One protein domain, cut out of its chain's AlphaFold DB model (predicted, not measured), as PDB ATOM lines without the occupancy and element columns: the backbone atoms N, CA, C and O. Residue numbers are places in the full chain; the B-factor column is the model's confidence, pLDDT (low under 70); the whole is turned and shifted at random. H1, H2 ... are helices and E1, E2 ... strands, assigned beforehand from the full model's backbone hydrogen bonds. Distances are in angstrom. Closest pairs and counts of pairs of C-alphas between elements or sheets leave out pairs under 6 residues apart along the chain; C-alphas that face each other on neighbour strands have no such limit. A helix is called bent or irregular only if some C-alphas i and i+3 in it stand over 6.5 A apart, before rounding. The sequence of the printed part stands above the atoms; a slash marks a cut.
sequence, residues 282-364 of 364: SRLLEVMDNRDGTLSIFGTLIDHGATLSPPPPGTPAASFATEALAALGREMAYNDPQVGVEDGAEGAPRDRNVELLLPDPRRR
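AT A GLANCE: This is residues 282 to 364 of the 364 residues of a protein of Solirubrobacterales bacterium (UniProt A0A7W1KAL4). A narrow three-stranded sheet makes one end of a long rod, and a single helix, H1, is set across the rod toward the other end, away from both faces of the sheet. Two long links with no named element join these two parts, and the one after E2 loops out past H1, with Gly 314 at the far end. The printed part has 83 residues, with the named elements E1, E2, H1 and E3 in this order along the chain; the sheet has the order E1, E2, E3 and is antiparallel throughout. The class is mixed, helices and strands, with under half of the residues, 37 of 83, in named elements. The whole is extended, with a radius of gyration of the C-alphas of 19.2 A and spans of 64 by 27 by 14 A.

IN THESE COORDINATES: E1 is residues 282 to 289, 23.4 A long from first to last C-alpha, and begins with C-alpha 282 at (-53.609, 49.141, -3.151). E2, residues 294 to 303, is the longest strand by residues and measures 29.3 A. H1, residues 322 to 334, is 18.4 A long and begins with C-alpha 322 at (-59.012, 42.108, -18.904). E3, residues 354 to 359, is 16.6 A long and ends with C-alpha 359 at (-52.000, 54.392, 22.583).

HOW THE PARTS SIT: E1 and E2 form a hairpin over a tight link of 4 residues. They are antiparallel, at 160 degrees between their directions; C-alphas 283 and 301, which face each other, are 4.6 A apart. N 284 and O 300, 2.8 A apart, are within hydrogen-bond range, as are N 298 and O 286, at 2.9 A. On the other side of E2 is E3, antiparallel to it at 159 degrees. C-alphas 294 and 359 face each other at 4.3 A, and N 295 and O 358, 2.8 A apart, are within hydrogen-bond range. E1 and E3 are the edge strands, and E2 is the inner strand. H1 is not on the sheet, with 1 pair of C-alphas within 10 A, and H1 and E1 are apart. In H1, which is not bent, every O i to N i+4 pair is within hydrogen-bond range.

THE WHOLE: The two C-alphas farthest apart, those of Gly 314 and Arg 364, are 64.3 A from each other. The printed part has no cut and ends at residue 364, the chain's last residue. The links E2 to H1, with 18 residues, and H1 to E3, with 19 residues, are long. The mean pLDDT of the printed part is 90.9, and residues 339 and 364 are under 70.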
ATOM      1  N   SER A 282     -52.727  48.458  -4.096       94.44
ATOM      2  CA  SER A 282     -53.609  49.141  -3.151       94.44
ATOM      3  C   SER A 282     -53.268  48.699  -1.716       94.44
ATOM      4  O   SER A 282     -52.587  47.692  -1.504       94.44
ATOM      5  N   ARG A 283     -53.764  49.414  -0.697       96.81
ATOM      6  CA  ARG A 283     -53.562  49.061   0.721       96.81
ATOM      7  C   ARG A 283     -54.890  48.959   1.467       96.81
ATOM      8  O   ARG A 283     -55.676  49.900   1.475       96.81
ATOM      9  N   LEU A 284     -55.111  47.837   2.151       96.81
ATOM     10  CA  LEU A 284     -56.178  47.687   3.141       96.81
ATOM     11  C   LEU A 284     -55.681  48.173   4.503       96.81
ATOM     12  O   LEU A 284     -54.635  47.727   4.969       96.81
ATOM     13  N   LEU A 285     -56.449  49.064   5.132       97.88
ATOM     14  CA  LEU A 285     -56.213  49.542   6.491       97.88
ATOM     15  C   LEU A 285     -57.325  49.052   7.420       97.88
ATOM     16  O   LEU A 285     -58.499  49.359   7.206       97.88
ATOM     17  N   GLU A 286     -56.955  48.330   8.473       97.62
ATOM     18  CA  GLU A 286     -57.884  47.821   9.483       97.62
ATOM     19  C   GLU A 286     -57.542  48.404  10.852       97.62
ATOM     20  O   GLU A 286     -56.451  48.187  11.369       97.62
ATOM     21  N   VAL A 287     -58.481  49.136  11.456       97.31
ATOM     22  CA  VAL A 287     -58.309  49.733  12.789       97.31
ATOM     23  C   VAL A 287     -58.946  48.833  13.844       97.31
ATOM     24  O   VAL A 287     -60.159  48.607  13.818       97.31
ATOM     25  N   MET A 288     -58.136  48.363  14.789       96.94
ATOM     26  CA  MET A 288     -58.514  47.437  15.856       96.94
ATOM     27  C   MET A 288     -58.295  48.068  17.236       96.94
ATOM     28  O   MET A 288     -57.290  48.732  17.478       96.94
ATOM     29  N   ASP A 289     -59.243  47.838  18.148       95.62
ATOM     30  CA  ASP A 289     -59.100  48.134  19.579       95.62
ATOM     31  C   ASP A 289     -58.582  46.877  20.286       95.62
ATOM     32  O   ASP A 289     -59.288  45.864  20.348       95.62
ATOM     33  N   ASN A 290     -57.357  46.949  20.813       96.88
ATOM     34  CA  ASN A 290     -56.674  45.812  21.437       96.88
ATOM     35  C   ASN A 290     -57.209  45.497  22.843       96.88
ATOM     36  O   ASN A 290     -56.867  44.469  23.427       96.88
ATOM     37  N   ARG A 291     -58.092  46.349  23.387       95.12
ATOM     38  CA  ARG A 291     -58.706  46.239  24.724       95.12
ATOM     39  C   ARG A 291     -57.725  46.280  25.896       95.12
ATOM     40  O   ARG A 291     -58.108  45.957  27.020       95.12
ATOM     41  N   ASP A 292     -56.504  46.736  25.659       95.31
ATOM     42  CA  ASP A 292     -55.441  46.914  26.653       95.31
ATOM     43  C   ASP A 292     -54.991  48.382  26.787       95.31
ATOM     44  O   ASP A 292     -53.987  48.678  27.430       95.31
ATOM     45  N   GLY A 293     -55.753  49.311  26.199       94.31
ATOM     46  CA  GLY A 293     -55.400  50.729  26.133       94.31
ATOM     47  C   GLY A 293     -54.602  51.113  24.887       94.31
ATOM     48  O   GLY A 293     -54.153  52.255  24.798       94.31
ATOM     49  N   THR A 294     -54.445  50.203  23.920       96.25
ATOM     50  CA  THR A 294     -53.813  50.473  22.623       96.25
ATOM     51  C   THR A 294     -54.751  50.216  21.438       96.25
ATOM     52  O   THR A 294     -55.768  49.524  21.547       96.25
ATOM     53  N   LEU A 295     -54.404  50.804  20.294       97.12
ATOM     54  CA  LEU A 295     -54.996  50.560  18.983       97.12
ATOM     55  C   LEU A 295     -53.935  49.980  18.050       97.12
ATOM     56  O   LEU A 295     -52.787  50.429  18.077       97.12
ATOM     57  N   SER A 296     -54.348  49.076  17.166       98.06
ATOM     58  CA  SER A 296     -53.535  48.614  16.039       98.06
ATOM     59  C   SER A 296     -54.172  49.046  14.722       98.06
ATOM     60  O   SER A 296     -55.373  48.867  14.520       98.06
ATOM     61  N   ILE A 297     -53.368  49.601  13.815       98.44
ATOM     62  CA  ILE A 297     -53.736  49.763  12.406       98.44
ATOM     63  C   ILE A 297     -52.962  48.713  11.612       98.44
ATOM     64  O   ILE A 297     -51.746  48.825  11.459       98.44
ATOM     65  N   PHE A 298     -53.650  47.686  11.118       98.56
ATOM     66  CA  PHE A 298     -53.047  46.718  10.207       98.56
ATOM     67  C   PHE A 298     -53.081  47.279   8.791       98.56
ATOM     68  O   PHE A 298     -54.147  47.624   8.283       98.56
ATOM     69  N   GLY A 299     -51.912  47.393   8.167       98.19
ATOM     70  CA  GLY A 299     -51.775  47.747   6.762       98.19
ATOM     71  C   GLY A 299     -51.408  46.512   5.956       98.19
ATOM     72  O   GLY A 299     -50.356  45.939   6.208       98.19
ATOM     73  N   THR A 300     -52.240  46.124   4.990       97.81
ATOM     74  CA  THR A 300     -51.980  44.988   4.089       97.81
ATOM     75  C   THR A 300     -51.923  45.467   2.646       97.81
ATOM     76  O   THR A 300     -52.877  46.079   2.167       97.81
ATOM     77  N   LEU A 301     -50.823  45.185   1.948       96.88
ATOM     78  CA  LEU A 301     -50.697  45.455   0.518       96.88
ATOM     79  C   LEU A 301     -51.490  44.431  -0.294       96.88
ATOM     80  O   LEU A 301     -51.466  43.232  -0.004       96.88
ATOM     81  N   ILE A 302     -52.188  44.922  -1.311       93.75
ATOM     82  CA  ILE A 302     -53.059  44.147  -2.185       93.75
ATOM     83  C   ILE A 302     -52.620  44.385  -3.627       93.75
ATOM     84  O   ILE A 302     -52.715  45.499  -4.138       93.75
ATOM     85  N   ASP A 303     -52.193  43.314  -4.290       91.38
ATOM     86  CA  ASP A 303     -51.991  43.302  -5.735       91.38
ATOM     87  C   ASP A 303     -53.326  43.062  -6.456       91.38
ATOM     88  O   ASP A 303     -54.214  42.355  -5.962       91.38
ATOM     89  N   HIS A 304     -53.455  43.559  -7.686       88.38
ATOM     90  CA  HIS A 304     -54.574  43.169  -8.545       88.38
ATOM     91  C   HIS A 304     -54.547  41.653  -8.845       88.38
ATOM     92  O   HIS A 304     -53.494  41.048  -9.051       88.38
ATOM     93  N   GLY A 305     -55.717  41.015  -8.942       88.19
ATOM     94  CA  GLY A 305     -55.855  39.548  -9.025       88.19
ATOM     95  C   GLY A 305     -55.443  38.877 -10.348       88.19
ATOM     96  O   GLY A 305     -55.817  37.731 -10.586       88.19
ATOM     97  N   ALA A 306     -54.716  39.564 -11.234       89.94
ATOM     98  CA  ALA A 306     -54.282  38.991 -12.509       89.94
ATOM     99  C   ALA A 306     -53.122  38.000 -12.331       89.94
ATOM    100  O   ALA A 306     -52.292  38.148 -11.428       89.94
ATOM    101  N   THR A 307     -53.011  37.031 -13.244       88.25
ATOM    102  CA  THR A 307     -51.902  36.066 -13.262       88.25
ATOM    103  C   THR A 307     -50.546  36.770 -13.320       88.25
ATOM    104  O   THR A 307     -50.409  37.827 -13.929       88.25
ATOM    105  N   LEU A 308     -49.519  36.183 -12.697       86.38
ATOM    106  CA  LEU A 308     -48.157  36.733 -12.754       86.38
ATOM    107  C   LEU A 308     -47.553  36.647 -14.162       86.38
ATOM    108  O   LEU A 308     -46.769  37.508 -14.540       86.38
ATOM    109  N   SER A 309     -47.913  35.612 -14.924       87.94
ATOM    110  CA  SER A 309     -47.423  35.417 -16.287       87.94
ATOM    111  C   SER A 309     -48.303  36.181 -17.283       87.94
ATOM    112  O   SER A 309     -49.497  35.868 -17.373       87.94
ATOM    113  N   PRO A 310     -47.746  37.140 -18.041       89.12
ATOM    114  CA  PRO A 310     -48.445  37.781 -19.145       89.12
ATOM    115  C   PRO A 310     -48.522  36.839 -20.363       89.12
ATOM    116  O   PRO A 310     -47.813  35.824 -20.419       89.12
ATOM    117  N   PRO A 311     -49.380  37.138 -21.356       91.00
ATOM    118  CA  PRO A 311     -49.391  36.411 -22.623       91.00
ATOM    119  C   PRO A 311     -48.006  36.408 -23.299       91.00
ATOM    120  O   PRO A 311     -47.298  37.411 -23.223       91.00
ATOM    121  N   PRO A 312     -47.611  35.340 -24.021       90.12
ATOM    122  CA  PRO A 312     -46.314  35.297 -24.696       90.12
ATOM    123  C   PRO A 312     -46.130  36.448 -25.702       90.12
ATOM    124  O   PRO A 312     -47.086  36.779 -26.418       90.12
ATOM    125  N   PRO A 313     -44.920  37.025 -25.837       88.44
ATOM    126  CA  PRO A 313     -44.642  38.052 -26.838       88.44
ATOM    127  C   PRO A 313     -45.074  37.632 -28.250       88.44
ATOM    128  O   PRO A 313     -44.925  36.474 -28.640       88.44
ATOM    129  N   GLY A 314     -45.624  38.569 -29.027       88.69
ATOM    130  CA  GLY A 314     -46.141  38.296 -30.373       88.69
ATOM    131  C   GLY A 314     -47.572  37.750 -30.413       88.69
ATOM    132  O   GLY A 314     -48.175  37.747 -31.485       88.69
ATOM    133  N   THR A 315     -48.152  37.354 -29.272       92.94
ATOM    134  CA  THR A 315     -49.564  36.941 -29.220       92.94
ATOM    135  C   THR A 315     -50.464  38.125 -29.609       92.94
ATOM    136  O   THR A 315     -50.334  39.186 -28.985       92.94
ATOM    137  N   PRO A 316     -51.364  37.985 -30.604       94.00
ATOM    138  CA  PRO A 316     -52.309  39.037 -30.978       94.00
ATOM    139  C   PRO A 316     -53.212  39.435 -29.805       94.00
ATOM    140  O   PRO A 316     -53.855  38.582 -29.196       94.00
ATOM    141  N   ALA A 317     -53.292  40.732 -29.510       95.06
ATOM    142  CA  ALA A 317     -54.009  41.236 -28.340       95.06
ATOM    143  C   ALA A 317     -55.529  41.300 -28.523       95.06
ATOM    144  O   ALA A 317     -56.247  41.476 -27.544       95.06
ATOM    145  N   ALA A 318     -56.038  41.161 -29.751       93.81
ATOM    146  CA  ALA A 318     -57.461  41.338 -30.058       93.81
ATOM    147  C   ALA A 318     -58.392  40.489 -29.167       93.81
ATOM    148  O   ALA A 318     -59.491  40.927 -28.842       93.81
ATOM    149  N   SER A 319     -57.942  39.305 -28.734       90.12
ATOM    150  CA  SER A 319     -58.699  38.388 -27.874       90.12
ATOM    151  C   SER A 319     -58.283  38.412 -26.398       90.12
ATOM    152  O   SER A 319     -58.679  37.524 -25.646       90.12
ATOM    153  N   PHE A 320     -57.450  39.361 -25.962       94.94
ATOM    154  CA  PHE A 320     -57.031  39.420 -24.561       94.94
ATOM    155  C   PHE A 320     -58.226  39.730 -23.660       94.94
ATOM    156  O   PHE A 320     -58.977  40.679 -23.892       94.94
ATOM    157  N   ALA A 321     -58.392  38.933 -22.609       92.50
ATOM    158  CA  ALA A 321     -59.277  39.267 -21.502       92.50
ATOM    159  C   ALA A 321     -58.667  40.399 -20.653       92.50
ATOM    160  O   ALA A 321     -57.477  40.710 -20.778       92.50
ATOM    161  N   THR A 322     -59.467  41.019 -19.787       92.00
ATOM    162  CA  THR A 322     -59.012  42.108 -18.904       92.00
ATOM    163  C   THR A 322     -57.866  41.655 -17.998       92.00
ATOM    164  O   THR A 322     -56.905  42.389 -17.798       92.00
ATOM    165  N   GLU A 323     -57.901  40.412 -17.526       91.62
ATOM    166  CA  GLU A 323     -56.867  39.811 -16.685       91.62
ATOM    167  C   GLU A 323     -55.532  39.682 -17.427       91.62
ATOM    168  O   GLU A 323     -54.475  39.912 -16.846       91.62
ATOM    169  N   ALA A 324     -55.566  39.372 -18.728       93.44
ATOM    170  CA  ALA A 324     -54.365  39.304 -19.558       93.44
ATOM    171  C   ALA A 324     -53.749  40.695 -19.781       93.44
ATOM    172  O   ALA A 324     -52.527  40.835 -19.751       93.44
ATOM    173  N   LEU A 325     -54.585  41.726 -19.956       93.06
ATOM    174  CA  LEU A 325     -54.131  43.119 -20.036       93.06
ATOM    175  C   LEU A 325     -53.531  43.591 -18.708       93.06
ATOM    176  O   LEU A 325     -52.484  44.223 -18.712       93.06
ATOM    177  N   ALA A 326     -54.150  43.241 -17.580       92.31
ATOM    178  CA  ALA A 326     -53.643  43.581 -16.257       92.31
ATOM    179  C   ALA A 326     -52.304  42.882 -15.953       92.31
ATOM    180  O   ALA A 326     -51.386  43.514 -15.437       92.31
ATOM    181  N   ALA A 327     -52.147  41.604 -16.321       92.62
ATOM    182  CA  ALA A 327     -50.870  40.892 -16.202       92.62
ATOM    183  C   ALA A 327     -49.758  41.562 -17.031       92.62
ATOM    184  O   ALA A 327     -48.634  41.717 -16.555       92.62
ATOM    185  N   LEU A 328     -50.087  42.002 -18.251       92.12
ATOM    186  CA  LEU A 328     -49.163  42.742 -19.106       92.12
ATOM    187  C   LEU A 328     -48.838  44.135 -18.539       92.12
ATOM    188  O   LEU A 328     -47.684  44.545 -18.577       92.12
ATOM    189  N   GLY A 329     -49.822  44.839 -17.973       90.81
ATOM    190  CA  GLY A 329     -49.620  46.122 -17.292       90.81
ATOM    191  C   GLY A 329     -48.611  46.014 -16.147       90.81
ATOM    192  O   GLY A 329     -47.684  46.816 -16.075       90.81
ATOM    193  N   ARG A 330     -48.706  44.955 -15.333       91.12
ATOM    194  CA  ARG A 330     -47.723  44.648 -14.280       91.12
ATOM    195  C   ARG A 330     -46.313  44.436 -14.829       91.12
ATOM    196  O   ARG A 330     -45.359  44.981 -14.283       91.12
ATOM    197  N   GLU A 331     -46.168  43.654 -15.902       89.12
ATOM    198  CA  GLU A 331     -44.864  43.453 -16.553       89.12
ATOM    199  C   GLU A 331     -44.299  44.775 -17.092       89.12
ATOM    200  O   GLU A 331     -43.105  45.039 -16.946       89.12
ATOM    201  N   MET A 332     -45.146  45.612 -17.699       88.19
ATOM    202  CA  MET A 332     -44.738  46.912 -18.227       88.19
ATOM    203  C   MET A 332     -44.286  47.863 -17.123       88.19
ATOM    204  O   MET A 332     -43.229  48.467 -17.276       88.19
ATOM    205  N   ALA A 333     -45.028  47.954 -16.018       89.50
ATOM    206  CA  ALA A 333     -44.659  48.777 -14.870       89.50
ATOM    207  C   ALA A 333     -43.342  48.307 -14.231       89.50
ATOM    208  O   ALA A 333     -42.456  49.116 -13.968       89.50
ATOM    209  N   TYR A 334     -43.161  46.992 -14.064       88.44
ATOM    210  CA  TYR A 334     -41.914  46.428 -13.534       88.44
ATOM    211  C   TYR A 334     -40.686  46.791 -14.385       88.44
ATOM    212  O   TYR A 334     -39.606  47.060 -13.854       88.44
ATOM    213  N   ASN A 335     -40.852  46.781 -15.710       85.50
ATOM    214  CA  ASN A 335     -39.796  47.060 -16.683       85.50
ATOM    215  C   ASN A 335     -39.816  48.514 -17.190       85.50
ATOM    216  O   ASN A 335     -39.245  48.783 -18.253       85.50
ATOM    217  N   ASP A 336     -40.479  49.437 -16.486       84.56
ATOM    218  CA  ASP A 336     -40.532  50.836 -16.901       84.56
ATOM    219  C   ASP A 336     -39.103  51.415 -16.960       84.56
ATOM    220  O   ASP A 336     -38.392  51.395 -15.951       84.56
ATOM    221  N   PRO A 337     -38.645  51.916 -18.124       75.81
ATOM    222  CA  PRO A 337     -37.306  52.478 -18.262       75.81
ATOM    223  C   PRO A 337     -37.099  53.814 -17.528       75.81
ATOM    224  O   PRO A 337     -35.963  54.280 -17.490       75.81
ATOM    225  N   GLN A 338     -38.155  54.464 -17.026       73.12
ATOM    226  CA  GLN A 338     -38.070  55.746 -16.319       73.12
ATOM    227  C   GLN A 338     -37.959  55.587 -14.800       73.12
ATOM    228  O   GLN A 338     -37.219  56.347 -14.185       73.12
ATOM    229  N   VAL A 339     -38.689  54.634 -14.213       68.81
ATOM    230  CA  VAL A 339     -38.863  54.527 -12.750       68.81
ATOM    231  C   VAL A 339     -38.675  53.073 -12.287       68.81
ATOM    232  O   VAL A 339     -37.762  52.783 -11.520       68.81
ATOM    233  N   GLY A 340     -39.422  52.121 -12.858       70.56
ATOM    234  CA  GLY A 340     -39.215  50.670 -12.717       70.56
ATOM    235  C   GLY A 340     -38.985  50.146 -11.285       70.56
ATOM    236  O   GLY A 340     -39.275  50.789 -10.283       70.56
ATOM    237  N   VAL A 341     -38.439  48.931 -11.165       75.94
ATOM    238  CA  VAL A 341     -38.137  48.313  -9.850       75.94
ATOM    239  C   VAL A 341     -36.997  49.005  -9.078       75.94
ATOM    240  O   VAL A 341     -36.831  48.775  -7.882       75.94
ATOM    241  N   GLU A 342     -36.171  49.814  -9.745       70.88
ATOM    242  CA  GLU A 342     -34.966  50.407  -9.141       70.88
ATOM    243  C   GLU A 342     -35.264  51.581  -8.212       70.88
ATOM    244  O   GLU A 342     -34.449  51.866  -7.338       70.88
ATOM    245  N   ASP A 343     -36.435  52.203  -8.348       76.44
ATOM    246  CA  ASP A 343     -36.819  53.372  -7.552       76.44
ATOM    247  C   ASP A 343     -37.240  53.021  -6.113       76.44
ATOM    248  O   ASP A 343     -37.382  53.881  -5.253       76.44
ATOM    249  N   GLY A 344     -37.414  51.729  -5.806       85.50
ATOM    250  CA  GLY A 344     -37.731  51.283  -4.446       85.50
ATOM    251  C   GLY A 344     -39.159  51.601  -3.988       85.50
ATOM    252  O   GLY A 344     -39.452  51.441  -2.803       85.50
ATOM    253  N   ALA A 345     -40.057  51.957  -4.915       92.00
ATOM    254  CA  ALA A 345     -41.464  52.293  -4.674       92.00
ATOM    255  C   ALA A 345     -42.271  51.214  -3.919       92.00
ATOM    256  O   ALA A 345     -43.269  51.508  -3.259       92.00
ATOM    257  N   GLU A 346     -41.808  49.959  -3.920       93.19
ATOM    258  CA  GLU A 346     -42.370  48.898  -3.072       93.19
ATOM    259  C   GLU A 346     -42.255  49.176  -1.561       93.19
ATOM    260  O   GLU A 346     -42.897  48.489  -0.760       93.19
ATOM    261  N   GLY A 347     -41.395  50.113  -1.159       94.12
ATOM    262  CA  GLY A 347     -41.074  50.385   0.234       94.12
ATOM    263  C   GLY A 347     -40.179  49.322   0.872       94.12
ATOM    264  O   GLY A 347     -39.989  48.210   0.351       94.12
ATOM    265  N   ALA A 348     -39.637  49.645   2.049       94.56
ATOM    266  CA  ALA A 348     -38.903  48.677   2.854       94.56
ATOM    267  C   ALA A 348     -39.874  47.638   3.453       94.56
ATOM    268  O   ALA A 348     -41.075  47.888   3.541       94.56
ATOM    269  N   PRO A 349     -39.397  46.480   3.950       94.56
ATOM    270  CA  PRO A 349     -40.276  45.477   4.560       94.56
ATOM    271  C   PRO A 349     -41.192  46.028   5.667       94.56
ATOM    272  O   PRO A 349     -42.326  45.583   5.802       94.56
ATOM    273  N   ARG A 350     -40.720  47.038   6.410       94.81
ATOM    274  CA  ARG A 350     -41.477  47.739   7.462       94.81
ATOM    275  C   ARG A 350     -42.556  48.700   6.953       94.81
ATOM    276  O   ARG A 350     -43.254  49.269   7.779       94.81
ATOM    277  N   ASP A 351     -42.629  48.938   5.648       96.88
ATOM    278  CA  ASP A 351     -43.601  49.832   5.012       96.88
ATOM    279  C   ASP A 351     -44.733  49.038   4.335       96.88
ATOM    280  O   ASP A 351     -45.730  49.618   3.908       96.88
ATOM    281  N   ARG A 352     -44.600  47.707   4.239       95.19
ATOM    282  CA  ARG A 352     -45.504  46.814   3.496       95.19
ATOM    283  C   ARG A 352     -46.648  46.292   4.366       95.19
ATOM    284  O   ARG A 352     -47.502  47.074   4.776       95.19
ATOM    285  N   ASN A 353     -46.655  44.987   4.654       97.50
ATOM    286  CA  ASN A 353     -47.604  44.361   5.569       97.50
ATOM    287  C   ASN A 353     -47.159  44.629   7.007       97.50
ATOM    288  O   ASN A 353     -46.116  44.132   7.433       97.50
ATOM    289  N   VAL A 354     -47.921  45.450   7.725       97.25
ATOM    290  CA  VAL A 354     -47.482  46.089   8.971       97.25
ATOM    291  C   VAL A 354     -48.586  46.111  10.017       97.25
ATOM    292  O   VAL A 354     -49.765  46.218   9.689       97.25
ATOM    293  N   GLU A 355     -48.180  46.080  11.281       97.94
ATOM    294  CA  GLU A 355     -49.014  46.469  12.415       97.94
ATOM    295  C   GLU A 355     -48.486  47.791  12.972       97.94
ATOM    296  O   GLU A 355     -47.314  47.900  13.341       97.94
ATOM    297  N   LEU A 356     -49.350  48.801  13.021       97.69
ATOM    298  CA  LEU A 356     -49.008  50.141  13.474       97.69
ATOM    299  C   LEU A 356     -49.692  50.413  14.812       97.69
ATOM    300  O   LEU A 356     -50.891  50.686  14.872       97.69
ATOM    301  N   LEU A 357     -48.916  50.308  15.890       96.75
ATOM    302  CA  LEU A 357     -49.411  50.429  17.257       96.75
ATOM    303  C   LEU A 357     -49.486  51.897  17.700       96.75
ATOM    304  O   LEU A 357     -48.583  52.689  17.418       96.75
ATOM    305  N   LEU A 358     -50.544  52.252  18.427       95.31
ATOM    306  CA  LEU A 358     -50.749  53.562  19.051       95.31
ATOM    307  C   LEU A 358     -51.386  53.387  20.439       95.31
ATOM    308  O   LEU A 358     -52.189  52.472  20.620       95.31
ATOM    309  N   PRO A 359     -51.125  54.269  21.418       93.94
ATOM    310  CA  PRO A 359     -52.000  54.392  22.583       93.94
ATOM    311  C   PRO A 359     -53.420  54.771  22.138       93.94
ATOM    312  O   PRO A 359     -53.569  55.609  21.251       93.94
ATOM    313  N   ASP A 360     -54.459  54.199  22.751       93.44
ATOM    314  CA  ASP A 360     -55.846  54.584  22.466       93.44
ATOM    315  C   ASP A 360     -56.130  55.973  23.062       93.44
ATOM    316  O   ASP A 360     -56.220  56.102  24.285       93.44
ATOM    317  N   PRO A 361     -56.329  57.023  22.241       88.94
ATOM    318  CA  PRO A 361     -56.500  58.386  22.739       88.94
ATOM    319  C   PRO A 361     -57.817  58.598  23.497       88.94
ATOM    320  O   PRO A 361     -58.005  59.636  24.135       88.94
ATOM    321  N   ARG A 362     -58.739  57.628  23.445       86.94
ATOM    322  CA  ARG A 362     -60.010  57.647  24.182       86.94
ATOM    323  C   ARG A 362     -59.850  57.134  25.615       86.94
ATOM    324  O   ARG A 362     -60.722  57.373  26.450       86.94
ATOM    325  N   ARG A 363     -58.756  56.425  25.908       78.56
ATOM    326  CA  ARG A 363     -58.416  55.893  27.232       78.56
ATOM    327  C   ARG A 363     -57.410  56.857  27.875       78.56
ATOM    328  O   ARG A 363     -56.357  57.120  27.305       78.56
ATOM    329  N   ARG A 364     -57.771  57.442  29.020       58.94
ATOM    330  CA  ARG A 364     -56.851  58.264  29.824       58.94
ATOM    331  C   ARG A 364     -55.973  57.403  30.711       58.94
ATOM    332  O   ARG A 364     -56.516  56.408  31.244       58.94
TER     333      ARG A 364